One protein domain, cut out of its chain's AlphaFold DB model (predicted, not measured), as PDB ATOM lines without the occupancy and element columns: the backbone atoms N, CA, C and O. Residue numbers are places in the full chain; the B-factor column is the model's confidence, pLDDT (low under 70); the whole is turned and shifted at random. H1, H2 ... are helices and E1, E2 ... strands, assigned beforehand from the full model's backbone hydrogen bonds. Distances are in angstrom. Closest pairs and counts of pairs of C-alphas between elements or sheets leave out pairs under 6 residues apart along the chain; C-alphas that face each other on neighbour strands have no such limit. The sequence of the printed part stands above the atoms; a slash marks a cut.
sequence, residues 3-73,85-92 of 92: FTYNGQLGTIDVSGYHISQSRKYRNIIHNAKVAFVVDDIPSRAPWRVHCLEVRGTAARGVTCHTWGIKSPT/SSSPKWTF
ATOM      1  N   PHE A   3     -10.379 -43.809 -24.455       87.88
ATOM      2  CA  PHE A   3      -9.459 -43.057 -25.300       87.88
ATOM      3  C   PHE A   3      -8.012 -43.223 -24.832       87.88
ATOM      4  O   PHE A   3      -7.754 -43.589 -23.685       87.88
ATOM      5  N   THR A   4      -7.061 -42.981 -25.727       88.25
ATOM      6  CA  THR A   4      -5.627 -43.006 -25.423       88.25
ATOM      7  C   THR A   4      -4.941 -41.882 -26.178       88.25
ATOM      8  O   THR A   4      -5.202 -41.690 -27.361       88.25
ATOM      9  N   TYR A   5      -4.061 -41.149 -25.502       86.69
ATOM     10  CA  TYR A   5      -3.228 -40.144 -26.150       86.69
ATOM     11  C   TYR A   5      -1.968 -40.794 -26.729       86.69
ATOM     12  O   TYR A   5      -1.233 -41.481 -26.019       86.69
ATOM     13  N   ASN A   6      -1.720 -40.576 -28.016       85.31
ATOM     14  CA  ASN A   6      -0.515 -40.995 -28.711       85.31
ATOM     15  C   ASN A   6       0.406 -39.782 -28.891       85.31
ATOM     16  O   ASN A   6       0.294 -39.037 -29.864       85.31
ATOM     17  N   GLY A   7       1.344 -39.602 -27.960       85.06
ATOM     18  CA  GLY A   7       2.267 -38.463 -27.969       85.06
ATOM     19  C   GLY A   7       3.222 -38.409 -29.167       85.06
ATOM     20  O   GLY A   7       3.748 -37.342 -29.457       85.06
ATOM     21  N   GLN A   8       3.434 -39.518 -29.887       86.06
ATOM     22  CA  GLN A   8       4.292 -39.524 -31.080       86.06
ATOM     23  C   GLN A   8       3.599 -38.896 -32.288       86.06
ATOM     24  O   GLN A   8       4.236 -38.211 -33.079       86.06
ATOM     25  N   LEU A   9       2.297 -39.152 -32.432       82.19
ATOM     26  CA  LEU A   9       1.493 -38.611 -33.526       82.19
ATOM     27  C   LEU A   9       0.755 -37.328 -33.116       82.19
ATOM     28  O   LEU A   9       0.190 -36.650 -33.964       82.19
ATOM     29  N   GLY A  10       0.766 -36.996 -31.823       86.00
ATOM     30  CA  GLY A  10      -0.003 -35.889 -31.267       86.00
ATOM     31  C   GLY A  10      -1.503 -36.166 -31.234       86.00
ATOM     32  O   GLY A  10      -2.275 -35.214 -31.165       86.00
ATOM     33  N   THR A  11      -1.910 -37.440 -31.275       88.38
ATOM     34  CA  THR A  11      -3.291 -37.816 -31.575       88.38
ATOM     35  C   THR A  11      -4.065 -38.422 -30.422       88.38
ATOM     36  O   THR A  11      -3.492 -39.029 -29.516       88.38
ATOM     37  N   ILE A  12      -5.394 -38.307 -30.460       88.50
ATOM     38  CA  ILE A  12      -6.281 -38.946 -29.473       88.50
ATOM     39  C   ILE A  12      -6.998 -40.126 -30.117       88.50
ATOM     40  O   ILE A  12      -7.938 -39.959 -30.884       88.50
ATOM     41  N   ASP A  13      -6.614 -41.344 -29.764       88.31
ATOM     42  CA  ASP A  13      -7.275 -42.538 -30.266       88.31
ATOM     43  C   ASP A  13      -8.540 -42.847 -29.463       88.31
ATOM     44  O   ASP A  13      -8.460 -43.161 -28.275       88.31
ATOM     45  N   VAL A  14      -9.708 -42.862 -30.109       84.12
ATOM     46  CA  VAL A  14     -10.987 -43.210 -29.464       84.12
ATOM     47  C   VAL A  14     -11.402 -44.639 -29.818       84.12
ATOM     48  O   VAL A  14     -11.505 -45.005 -30.992       84.12
ATOM     49  N   SER A  15     -11.698 -45.449 -28.800       83.56
ATOM     50  CA  SER A  15     -12.113 -46.850 -28.929       83.56
ATOM     51  C   SER A  15     -13.362 -47.175 -28.097       83.56
ATOM     52  O   SER A  15     -13.843 -46.397 -27.265       83.56
ATOM     53  N   GLY A  16     -13.955 -48.340 -28.347       79.94
ATOM     54  CA  GLY A  16     -15.069 -48.844 -27.553       79.94
ATOM     55  C   GLY A  16     -15.936 -49.846 -28.299       79.94
ATOM     56  O   GLY A  16     -15.673 -50.188 -29.451       79.94
ATOM     57  N   TYR A  17     -16.988 -50.300 -27.621       81.38
ATOM     58  CA  TYR A  17     -17.907 -51.300 -28.148       81.38
ATOM     59  C   TYR A  17     -18.586 -50.818 -29.437       81.38
ATOM     60  O   TYR A  17     -19.179 -49.738 -29.466       81.38
ATOM     61  N   HIS A  18     -18.450 -51.616 -30.500       82.25
ATOM     62  CA  HIS A  18     -19.058 -51.404 -31.819       82.25
ATOM     63  C   HIS A  18     -18.896 -49.970 -32.360       82.25
ATOM     64  O   HIS A  18     -19.825 -49.383 -32.922       82.25
ATOM     65  N   ILE A  19     -17.699 -49.382 -32.209       77.50
ATOM     66  CA  ILE A  19     -17.469 -47.984 -32.594       77.50
ATOM     67  C   ILE A  19     -17.752 -47.735 -34.082       77.50
ATOM     68  O   ILE A  19     -18.337 -46.709 -34.409       77.50
ATOM     69  N   SER A  20     -17.452 -48.698 -34.956       78.12
ATOM     70  CA  SER A  20     -17.711 -48.632 -36.401       78.12
ATOM     71  C   SER A  20     -19.193 -48.553 -36.775       78.12
ATOM     72  O   SER A  20     -19.539 -47.942 -37.781       78.12
ATOM     73  N   GLN A  21     -20.077 -49.126 -35.956       82.38
ATOM     74  CA  GLN A  21     -21.527 -49.121 -36.192       82.38
ATOM     75  C   GLN A  21     -22.209 -47.873 -35.611       82.38
ATOM     76  O   GLN A  21     -23.364 -47.564 -35.918       82.38
ATOM     77  N   SER A  22     -21.503 -47.129 -34.760       81.50
ATOM     78  CA  SER A  22     -22.067 -45.982 -34.062       81.50
ATOM     79  C   SER A  22     -22.297 -44.778 -34.985       81.50
ATOM     80  O   SER A  22     -21.603 -44.568 -35.981       81.50
ATOM     81  N   ARG A  23     -23.280 -43.936 -34.639       85.56
ATOM     82  CA  ARG A  23     -23.559 -42.694 -35.382       85.56
ATOM     83  C   ARG A  23     -22.370 -41.733 -35.385       85.56
ATOM     84  O   ARG A  23     -22.046 -41.207 -36.436       85.56
ATOM     85  N   LYS A  24     -21.665 -41.581 -34.259       82.19
ATOM     86  CA  LYS A  24     -20.453 -40.745 -34.161       82.19
ATOM     87  C   LYS A  24     -19.410 -41.086 -35.232       82.19
ATOM     88  O   LYS A  24     -18.864 -40.189 -35.854       82.19
ATOM     89  N   TYR A  25     -19.201 -42.375 -35.497       79.12
ATOM     90  CA  TYR A  25     -18.258 -42.857 -36.503       79.12
ATOM     91  C   TYR A  25     -18.736 -42.541 -37.916       79.12
ATOM     92  O   TYR A  25     -17.973 -42.047 -38.737       79.12
ATOM     93  N   ARG A  26     -20.015 -42.808 -38.200       84.19
ATOM     94  CA  ARG A  26     -20.597 -42.536 -39.519       84.19
ATOM     95  C   ARG A  26     -20.643 -41.043 -39.830       84.19
ATOM     96  O   ARG A  26     -20.385 -40.660 -40.962       84.19
ATOM     97  N   ASN A  27     -20.892 -40.204 -38.829       87.50
ATOM     98  CA  ASN A  27     -20.901 -38.754 -38.994       87.50
ATOM     99  C   ASN A  27     -19.534 -38.226 -39.431       87.50
ATOM    100  O   ASN A  27     -19.485 -37.362 -40.298       87.50
ATOM    101  N   ILE A  28     -18.444 -38.795 -38.907       85.06
ATOM    102  CA  ILE A  28     -17.084 -38.394 -39.282       85.06
ATOM    103  C   ILE A  28     -16.795 -38.643 -40.772       85.06
ATOM    104  O   ILE A  28     -16.086 -37.858 -41.393       85.06
ATOM    105  N   ILE A  29     -17.381 -39.689 -41.368       83.75
ATOM    106  CA  ILE A  29     -17.220 -39.989 -42.805       83.75
ATOM    107  C   ILE A  29     -17.771 -38.846 -43.670       83.75
ATOM    108  O   ILE A  29     -17.224 -38.557 -44.729       83.75
ATOM    109  N   HIS A  30     -18.845 -38.198 -43.220       86.81
ATOM    110  CA  HIS A  30     -19.493 -37.111 -43.952       86.81
ATOM    111  C   HIS A  30     -19.007 -35.722 -43.520       86.81
ATOM    112  O   HIS A  30     -19.043 -34.784 -44.312       86.81
ATOM    113  N   ASN A  31     -18.555 -35.573 -42.274       87.75
ATOM    114  CA  ASN A  31     -18.023 -34.334 -41.729       87.75
ATOM    115  C   ASN A  31     -16.946 -34.639 -40.683       87.75
ATOM    116  O   ASN A  31     -17.249 -35.041 -39.561       87.75
ATOM    117  N   ALA A  32     -15.691 -34.384 -41.042       85.94
ATOM    118  CA  ALA A  32     -14.546 -34.671 -40.189       85.94
ATOM    119  C   ALA A  32     -14.396 -33.716 -38.990       85.94
ATOM    120  O   ALA A  32     -13.542 -33.966 -38.144       85.94
ATOM    121  N   LYS A  33     -15.177 -32.630 -38.893       91.75
ATOM    122  CA  LYS A  33     -15.083 -31.676 -37.778       91.75
ATOM    123  C   LYS A  33     -15.661 -32.283 -36.504       91.75
ATOM    124  O   LYS A  33     -16.836 -32.648 -36.461       91.75
ATOM    125  N   VAL A  34     -14.847 -32.338 -35.455       91.06
ATOM    126  CA  VAL A  34     -15.227 -32.913 -34.163       91.06
ATOM    127  C   VAL A  34     -14.822 -32.016 -32.998       91.06
ATOM    128  O   VAL A  34     -13.903 -31.201 -33.102       91.06
ATOM    129  N   ALA A  35     -15.492 -32.223 -31.868       90.50
ATOM    130  CA  ALA A  35     -15.051 -31.766 -30.563       90.50
ATOM    131  C   ALA A  35     -14.904 -32.984 -29.643       90.50
ATOM    132  O   ALA A  35     -15.793 -33.840 -29.584       90.50
ATOM    133  N   PHE A  36     -13.774 -33.070 -28.952       89.00
ATOM    134  CA  PHE A  36     -13.502 -34.038 -27.902       89.00
ATOM    135  C   PHE A  36     -13.509 -33.301 -26.568       89.00
ATOM    136  O   PHE A  36     -12.695 -32.409 -26.349       89.00
ATOM    137  N   VAL A  37     -14.459 -33.650 -25.703       91.25
ATOM    138  CA  VAL A  37     -14.647 -33.007 -24.401       91.25
ATOM    139  C   VAL A  37     -14.336 -34.021 -23.310       91.25
ATOM    140  O   VAL A  37     -14.859 -35.138 -23.338       91.25
ATOM    141  N   VAL A  38     -13.476 -33.631 -22.374       90.50
ATOM    142  CA  VAL A  38     -13.148 -34.396 -21.171       90.50
ATOM    143  C   VAL A  38     -13.527 -33.561 -19.964       90.50
ATOM    144  O   VAL A  38     -12.964 -32.488 -19.749       90.50
ATOM    145  N   ASP A  39     -14.442 -34.097 -19.171       91.44
ATOM    146  CA  ASP A  39     -14.782 -33.564 -17.862       91.44
ATOM    147  C   ASP A  39     -14.173 -34.472 -16.795       91.44
ATOM    148  O   ASP A  39     -14.358 -35.692 -16.824       91.44
ATOM    149  N   ASP A  40     -13.443 -33.873 -15.860       90.75
ATOM    150  CA  ASP A  40     -12.868 -34.555 -14.706       90.75
ATOM    151  C   ASP A  40     -13.266 -33.847 -13.407       90.75
ATOM    152  O   ASP A  40     -13.421 -32.625 -13.350       90.75
ATOM    153  N   ILE A  41     -13.434 -34.628 -12.342       92.19
ATOM    154  CA  ILE A  41     -13.768 -34.139 -11.001       92.19
ATOM    155  C   ILE A  41     -12.658 -34.595 -10.050       92.19
ATOM    156  O   ILE A  41     -12.816 -35.611  -9.363       92.19
ATOM    157  N   PRO A  42     -11.534 -33.858  -9.982       90.19
ATOM    158  CA  PRO A  42     -10.388 -34.247  -9.165       90.19
ATOM    159  C   PRO A  42     -10.661 -34.182  -7.657       90.19
ATOM    160  O   PRO A  42     -10.014 -34.887  -6.887       90.19
ATOM    161  N   SER A  43     -11.604 -33.347  -7.200       91.88
ATOM    162  CA  SER A  43     -12.017 -33.322  -5.795       91.88
ATOM    163  C   SER A  43     -13.491 -32.974  -5.635       91.88
ATOM    164  O   SER A  43     -14.022 -32.086  -6.300       91.88
ATOM    165  N   ARG A  44     -14.153 -33.674  -4.711       93.25
ATOM    166  CA  ARG A  44     -15.530 -33.382  -4.282       93.25
ATOM    167  C   ARG A  44     -15.574 -32.553  -2.992       93.25
ATOM    168  O   ARG A  44     -16.626 -32.020  -2.660       93.25
ATOM    169  N   ALA A  45     -14.445 -32.429  -2.290       90.25
ATOM    170  CA  ALA A  45     -14.301 -31.660  -1.057       90.25
ATOM    171  C   ALA A  45     -12.848 -31.146  -0.931       90.25
ATOM    172  O   ALA A  45     -11.969 -31.906  -0.525       90.25
ATOM    173  N   PRO A  46     -12.558 -29.882  -1.296       87.50
ATOM    174  CA  PRO A  46     -13.467 -28.885  -1.876       87.50
ATOM    175  C   PRO A  46     -13.901 -29.255  -3.302       87.50
ATOM    176  O   PRO A  46     -13.162 -29.923  -4.020       87.50
ATOM    177  N   TRP A  47     -15.082 -28.804  -3.730       89.19
ATOM    178  CA  TRP A  47     -15.596 -29.085  -5.075       89.19
ATOM    179  C   TRP A  47     -14.705 -28.452  -6.153       89.19
ATOM    180  O   TRP A  47     -14.551 -27.229  -6.208       89.19
ATOM    181  N   ARG A  48     -14.091 -29.282  -7.001       92.69
ATOM    182  CA  ARG A  48     -13.205 -28.875  -8.097       92.69
ATOM    183  C   ARG A  48     -13.541 -29.707  -9.329       92.69
ATOM    184  O   ARG A  48     -13.539 -30.932  -9.257       92.69
ATOM    185  N   VAL A  49     -13.801 -29.033 -10.445       93.00
ATOM    186  CA  VAL A  49     -14.103 -29.649 -11.742       93.00
ATOM    187  C   VAL A  49     -13.172 -29.070 -12.800       93.00
ATOM    188  O   VAL A  49     -12.877 -27.875 -12.771       93.00
ATOM    189  N   HIS A  50     -12.700 -29.914 -13.710       91.56
ATOM    190  CA  HIS A  50     -11.911 -29.527 -14.871       91.56
ATOM    191  C   HIS A  50     -12.674 -29.909 -16.136       91.56
ATOM    192  O   HIS A  50     -13.179 -31.023 -16.238       91.56
ATOM    193  N   CYS A  51     -12.710 -28.994 -17.100       92.62
ATOM    194  CA  CYS A  51     -13.313 -29.216 -18.407       92.62
ATOM    195  C   CYS A  51     -12.263 -28.894 -19.467       92.62
ATOM    196  O   CYS A  51     -11.714 -27.789 -19.481       92.62
ATOM    197  N   LEU A  52     -11.981 -29.849 -20.347       90.75
ATOM    198  CA  LEU A  52     -11.096 -29.665 -21.490       90.75
ATOM    199  C   LEU A  52     -11.863 -29.972 -22.771       90.75
ATOM    200  O   LEU A  52     -12.305 -31.099 -22.980       90.75
ATOM    201  N   GLU A  53     -11.968 -28.980 -23.650       92.62
ATOM    202  CA  GLU A  53     -12.485 -29.146 -25.005       92.62
ATOM    203  C   GLU A  53     -11.335 -29.053 -26.009       92.62
ATOM    204  O   GLU A  53     -10.605 -28.065 -26.063       92.62
ATOM    205  N   VAL A  54     -11.213 -30.075 -26.850       89.69
ATOM    206  CA  VAL A  54     -10.291 -30.109 -27.981       89.69
ATOM    207  C   VAL A  54     -11.110 -30.149 -29.263       89.69
ATOM    208  O   VAL A  54     -11.906 -31.063 -29.478       89.69
ATOM    209  N   ARG A  55     -10.913 -29.162 -30.138       90.75
ATOM    210  CA  ARG A  55     -11.532 -29.122 -31.469       90.75
ATOM    211  C   ARG A  55     -10.519 -29.523 -32.519       90.75
ATOM    212  O   ARG A  55      -9.368 -29.106 -32.460       90.75
ATOM    213  N   GLY A  56     -10.965 -30.288 -33.504       89.56
ATOM    214  CA  GLY A  56     -10.076 -30.741 -34.560       89.56
ATOM    215  C   GLY A  56     -10.789 -31.512 -35.653       89.56
ATOM    216  O   GLY A  56     -12.015 -31.453 -35.807       89.56
ATOM    217  N   THR A  57      -9.986 -32.235 -36.421       89.81
ATOM    218  CA  THR A  57     -10.444 -33.112 -37.493       89.81
ATOM    219  C   THR A  57     -10.221 -34.567 -37.132       89.81
ATOM    220  O   THR A  57      -9.240 -34.913 -36.486       89.81
ATOM    221  N   ALA A  58     -11.134 -35.418 -37.575       86.88
ATOM    222  CA  ALA A  58     -11.141 -36.841 -37.293       86.88
ATOM    223  C   ALA A  58     -10.834 -37.664 -38.541       86.88
ATOM    224  O   ALA A  58     -11.472 -37.460 -39.576       86.88
ATOM    225  N   ALA A  59      -9.927 -38.636 -38.436       81.31
ATOM    226  CA  ALA A  59      -9.569 -39.514 -39.545       81.31
ATOM    227  C   ALA A  59      -9.641 -40.998 -39.171       81.31
ATOM    228  O   ALA A  59      -9.313 -41.413 -38.054       81.31
ATOM    229  N   ARG A  60     -10.112 -41.821 -40.120       75.62
ATOM    230  CA  ARG A  60     -10.358 -43.246 -39.882       75.62
ATOM    231  C   ARG A  60      -9.033 -43.957 -39.692       75.62
ATOM    232  O   ARG A  60      -8.384 -44.320 -40.665       75.62
ATOM    233  N   GLY A  61      -8.677 -44.205 -38.446       65.56
ATOM    234  CA  GLY A  61      -7.570 -45.086 -38.110       65.56
ATOM    235  C   GLY A  61      -7.972 -46.564 -38.200       65.56
ATOM    236  O   GLY A  61      -9.157 -46.939 -38.167       65.56
ATOM    237  N   VAL A  62      -6.961 -47.422 -38.221       52.53
ATOM    238  CA  VAL A  62      -7.084 -48.862 -38.006       52.53
ATOM    239  C   VAL A  62      -6.053 -49.230 -36.950       52.53
ATOM    240  O   VAL A  62      -4.870 -48.977 -37.144       52.53
ATOM    241  N   THR A  63      -6.469 -49.851 -35.848       49.31
ATOM    242  CA  THR A  63      -5.519 -50.539 -34.969       49.31
ATOM    243  C   THR A  63      -5.917 -51.992 -34.856       49.31
ATOM    244  O   THR A  63      -7.062 -52.300 -34.531       49.31
ATOM    245  N   CYS A  64      -4.958 -52.880 -35.074       37.44
ATOM    246  CA  CYS A  64      -5.112 -54.275 -34.711       37.44
ATOM    247  C   CYS A  64      -5.018 -54.387 -33.182       37.44
ATOM    248  O   CYS A  64      -4.007 -54.015 -32.589       37.44
ATOM    249  N   HIS A  65      -6.088 -54.839 -32.530       43.97
ATOM    250  CA  HIS A  65      -6.116 -55.066 -31.082       43.97
ATOM    251  C   HIS A  65      -5.402 -56.383 -30.776       43.97
ATOM    252  O   HIS A  65      -6.031 -57.429 -30.652       43.97
ATOM    253  N   THR A  66      -4.080 -56.334 -30.641       32.72
ATOM    254  CA  THR A  66      -3.352 -57.332 -29.858       32.72
ATOM    255  C   THR A  66      -3.034 -56.712 -28.509       32.72
ATOM    256  O   THR A  66      -2.399 -55.662 -28.419       32.72
ATOM    257  N   TRP A  67      -3.529 -57.359 -27.456       30.56
ATOM    258  CA  TRP A  67      -3.126 -57.098 -26.081       30.56
ATOM    259  C   TRP A  67      -1.593 -57.167 -25.998       30.56
ATOM    260  O   TRP A  67      -1.010 -58.237 -26.132       30.56
ATOM    261  N   GLY A  68      -0.961 -56.002 -25.824       35.91
ATOM    262  CA  GLY A  68       0.463 -55.869 -25.525       35.91
ATOM    263  C   GLY A  68       1.431 -55.946 -26.708       35.91
ATOM    264  O   GLY A  68       2.333 -56.764 -26.651       35.91
ATOM    265  N   ILE A  69       1.327 -55.099 -27.745       36.00
ATOM    266  CA  ILE A  69       2.468 -54.797 -28.644       36.00
ATOM    267  C   ILE A  69       2.269 -53.496 -29.452       36.00
ATOM    268  O   ILE A  69       1.153 -53.029 -29.645       36.00
ATOM    269  N   LYS A  70       3.402 -52.909 -29.860       32.44
ATOM    270  CA  LYS A  70       3.644 -51.567 -30.429       32.44
ATOM    271  C   LYS A  70       2.722 -51.148 -31.594       32.44
ATOM    272  O   LYS A  70       2.366 -51.959 -32.443       32.44
ATOM    273  N   SER A  71       2.425 -49.846 -31.643       34.28
ATOM    274  CA  SER A  71       1.695 -49.108 -32.689       34.28
ATOM    275  C   SER A  71       2.129 -49.482 -34.119       34.28
ATOM    276  O   SER A  71       3.337 -49.554 -34.358       34.28
ATOM    277  N   PRO A  72       1.215 -49.662 -35.096       36.44
ATOM    278  CA  PRO A  72       1.620 -49.882 -36.474       36.44
ATOM    279  C   PRO A  72       1.948 -48.549 -37.157       36.44
ATOM    280  O   PRO A  72       1.187 -47.584 -37.118       36.44
ATOM    281  N   THR A  73       3.113 -48.539 -37.787       33.16
ATOM    282  CA  THR A  73       3.628 -47.532 -38.708       33.16
ATOM    283  C   THR A  73       2.646 -47.279 -39.859       33.16
ATOM    284  O   THR A  73       2.144 -48.218 -40.473       33.16
ATOM    285  N   SER A  85      -9.473 -60.524 -40.675       47.16
ATOM    286  CA  SER A  85     -10.345 -59.836 -39.723       47.16
ATOM    287  C   SER A  85      -9.617 -58.843 -38.811       47.16
ATOM    288  O   SER A  85      -8.955 -59.228 -37.851       47.16
ATOM    289  N   SER A  86      -9.787 -57.551 -39.072       44.38
ATOM    290  CA  SER A  86      -9.202 -56.467 -38.282       44.38
ATOM    291  C   SER A  86     -10.277 -55.408 -38.030       44.38
ATOM    292  O   SER A  86     -10.952 -54.961 -38.958       44.38
ATOM    293  N   SER A  87     -10.522 -55.056 -36.761       43.75
ATOM    294  CA  SER A  87     -11.563 -54.069 -36.424       43.75
ATOM    295  C   SER A  87     -11.013 -52.631 -36.476       43.75
ATOM    296  O   SER A  87      -9.848 -52.418 -36.148       43.75
ATOM    297  N   PRO A  88     -11.821 -51.624 -36.857       35.03
ATOM    298  CA  PRO A  88     -11.340 -50.252 -37.085       35.03
ATOM    299  C   PRO A  88     -11.159 -49.458 -35.772       35.03
ATOM    300  O   PRO A  88     -11.979 -49.617 -34.863       35.03
ATOM    301  N   LYS A  89     -10.167 -48.551 -35.676       42.50
ATOM    302  CA  LYS A  89      -9.941 -47.653 -34.511       42.50
ATOM    303  C   LYS A  89      -9.255 -46.344 -34.922       42.50
ATOM    304  O   LYS A  89      -8.247 -46.406 -35.591       42.50
ATOM    305  N   TRP A  90      -9.744 -45.190 -34.474       36.41
ATOM    306  CA  TRP A  90      -9.379 -43.856 -34.987       36.41
ATOM    307  C   TRP A  90      -8.096 -43.254 -34.424       36.41
ATOM    308  O   TRP A  90      -7.701 -43.615 -33.322       36.41
ATOM    309  N   THR A  91      -7.569 -42.279 -35.174       39.44
ATOM    310  CA  THR A  91      -6.408 -41.421 -34.894       39.44
ATOM    311  C   THR A  91      -6.806 -39.989 -35.315       39.44
ATOM    312  O   THR A  91      -7.359 -39.820 -36.404       39.44
ATOM    313  N   PHE A  92      -6.622 -38.988 -34.449       37.59
ATOM    314  CA  PHE A  92      -6.990 -37.574 -34.668       37.59
ATOM    315  C   PHE A  92      -5.770 -36.702 -34.480       37.59
ATOM    316  O   PHE A  92      -5.329 -36.705 -33.316       37.59
TER     317      PHE A  92
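What this domain is: This is residues 3 to 73 and 85 to 92 of the 92 residues of the protein "Pyridoxamine 5'-phosphate oxidase-related FMN-binding protein" of Mycobacteroides abscessus subsp. abscessus (UniProt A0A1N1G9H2). A long, narrow two-stranded hairpin, E3 and E4, reaches out like an arm from a loose body. That body holds a second, much shorter hairpin, E1 and E2, the single helix H1 near the start of E3, and unnamed stretches at the end of the printed part. There are 79 residues printed, with one named helix and four named strands in the order E1, E2, H1, E3, E4. The strands make two separate antiparallel sheets of two strands each, and the class is mostly strand. The whole is loose, with a radius of gyration of the C-alphas of 14.9 A, and spans 49 by 33 by 24 A, the arm making much of the length.

How they stand to each other: E3, residues 33 to 44, and E4, residues 47 to 57, form a hairpin of antiparallel neighbours, with 166 degrees between their directions. N 36 and O 54 are within hydrogen-bond range at 2.8 A, and so are N 48 and O 43 at 2.9 A. H1, residues 23 to 30, comes nearest to E3 with the C-alphas of Ile 28 and Val 34, 7.7 A apart, the one pair within 8 A. H1 and E4 are apart. In H1, 2 of 4 O i to N i+4 pairs and 4 of 5 O i to N i+3 pairs are within hydrogen-bond range. E1, residues 3 to 6, and E2, residues 11 to 15, form the other antiparallel hairpin, at 151 degrees between their directions. N 4 and O 13 are within hydrogen-bond range at 2.9 A, as are N 6 and O 11 at 2.8 A. E1 and E2 are each apart from E3 and E4, and E1 is apart from H1.

Where its parts are: E3 is 33.5 A long and begins with C-alpha 33 at (-15.083, -31.676, -37.778). E4 is 33.1 A long and ends with C-alpha 57 at (-10.444, -33.112, -37.493). H1 measures 11.0 A, E2 12.9 A and E1 9.8 A, the last beginning at C-alpha 3 at (-9.459, -43.057, -25.300).

The domain as a whole: The two C-alphas farthest apart, those of Pro 46 and Ser 85, are 49.0 A apart. The links E1 to E2, H1 to E3 and E3 to E4 are tight, that from E2 to H1 is short, and no link is long. Residues 58 to 73 hold no named element. Residues 74 to 84 are not printed, and C-alphas 73 and 85 are 18.6 A apart across this cut. Mean pLDDT of the printed part is 74.6, with residues 61 to 73 and 85 to 92 under 70.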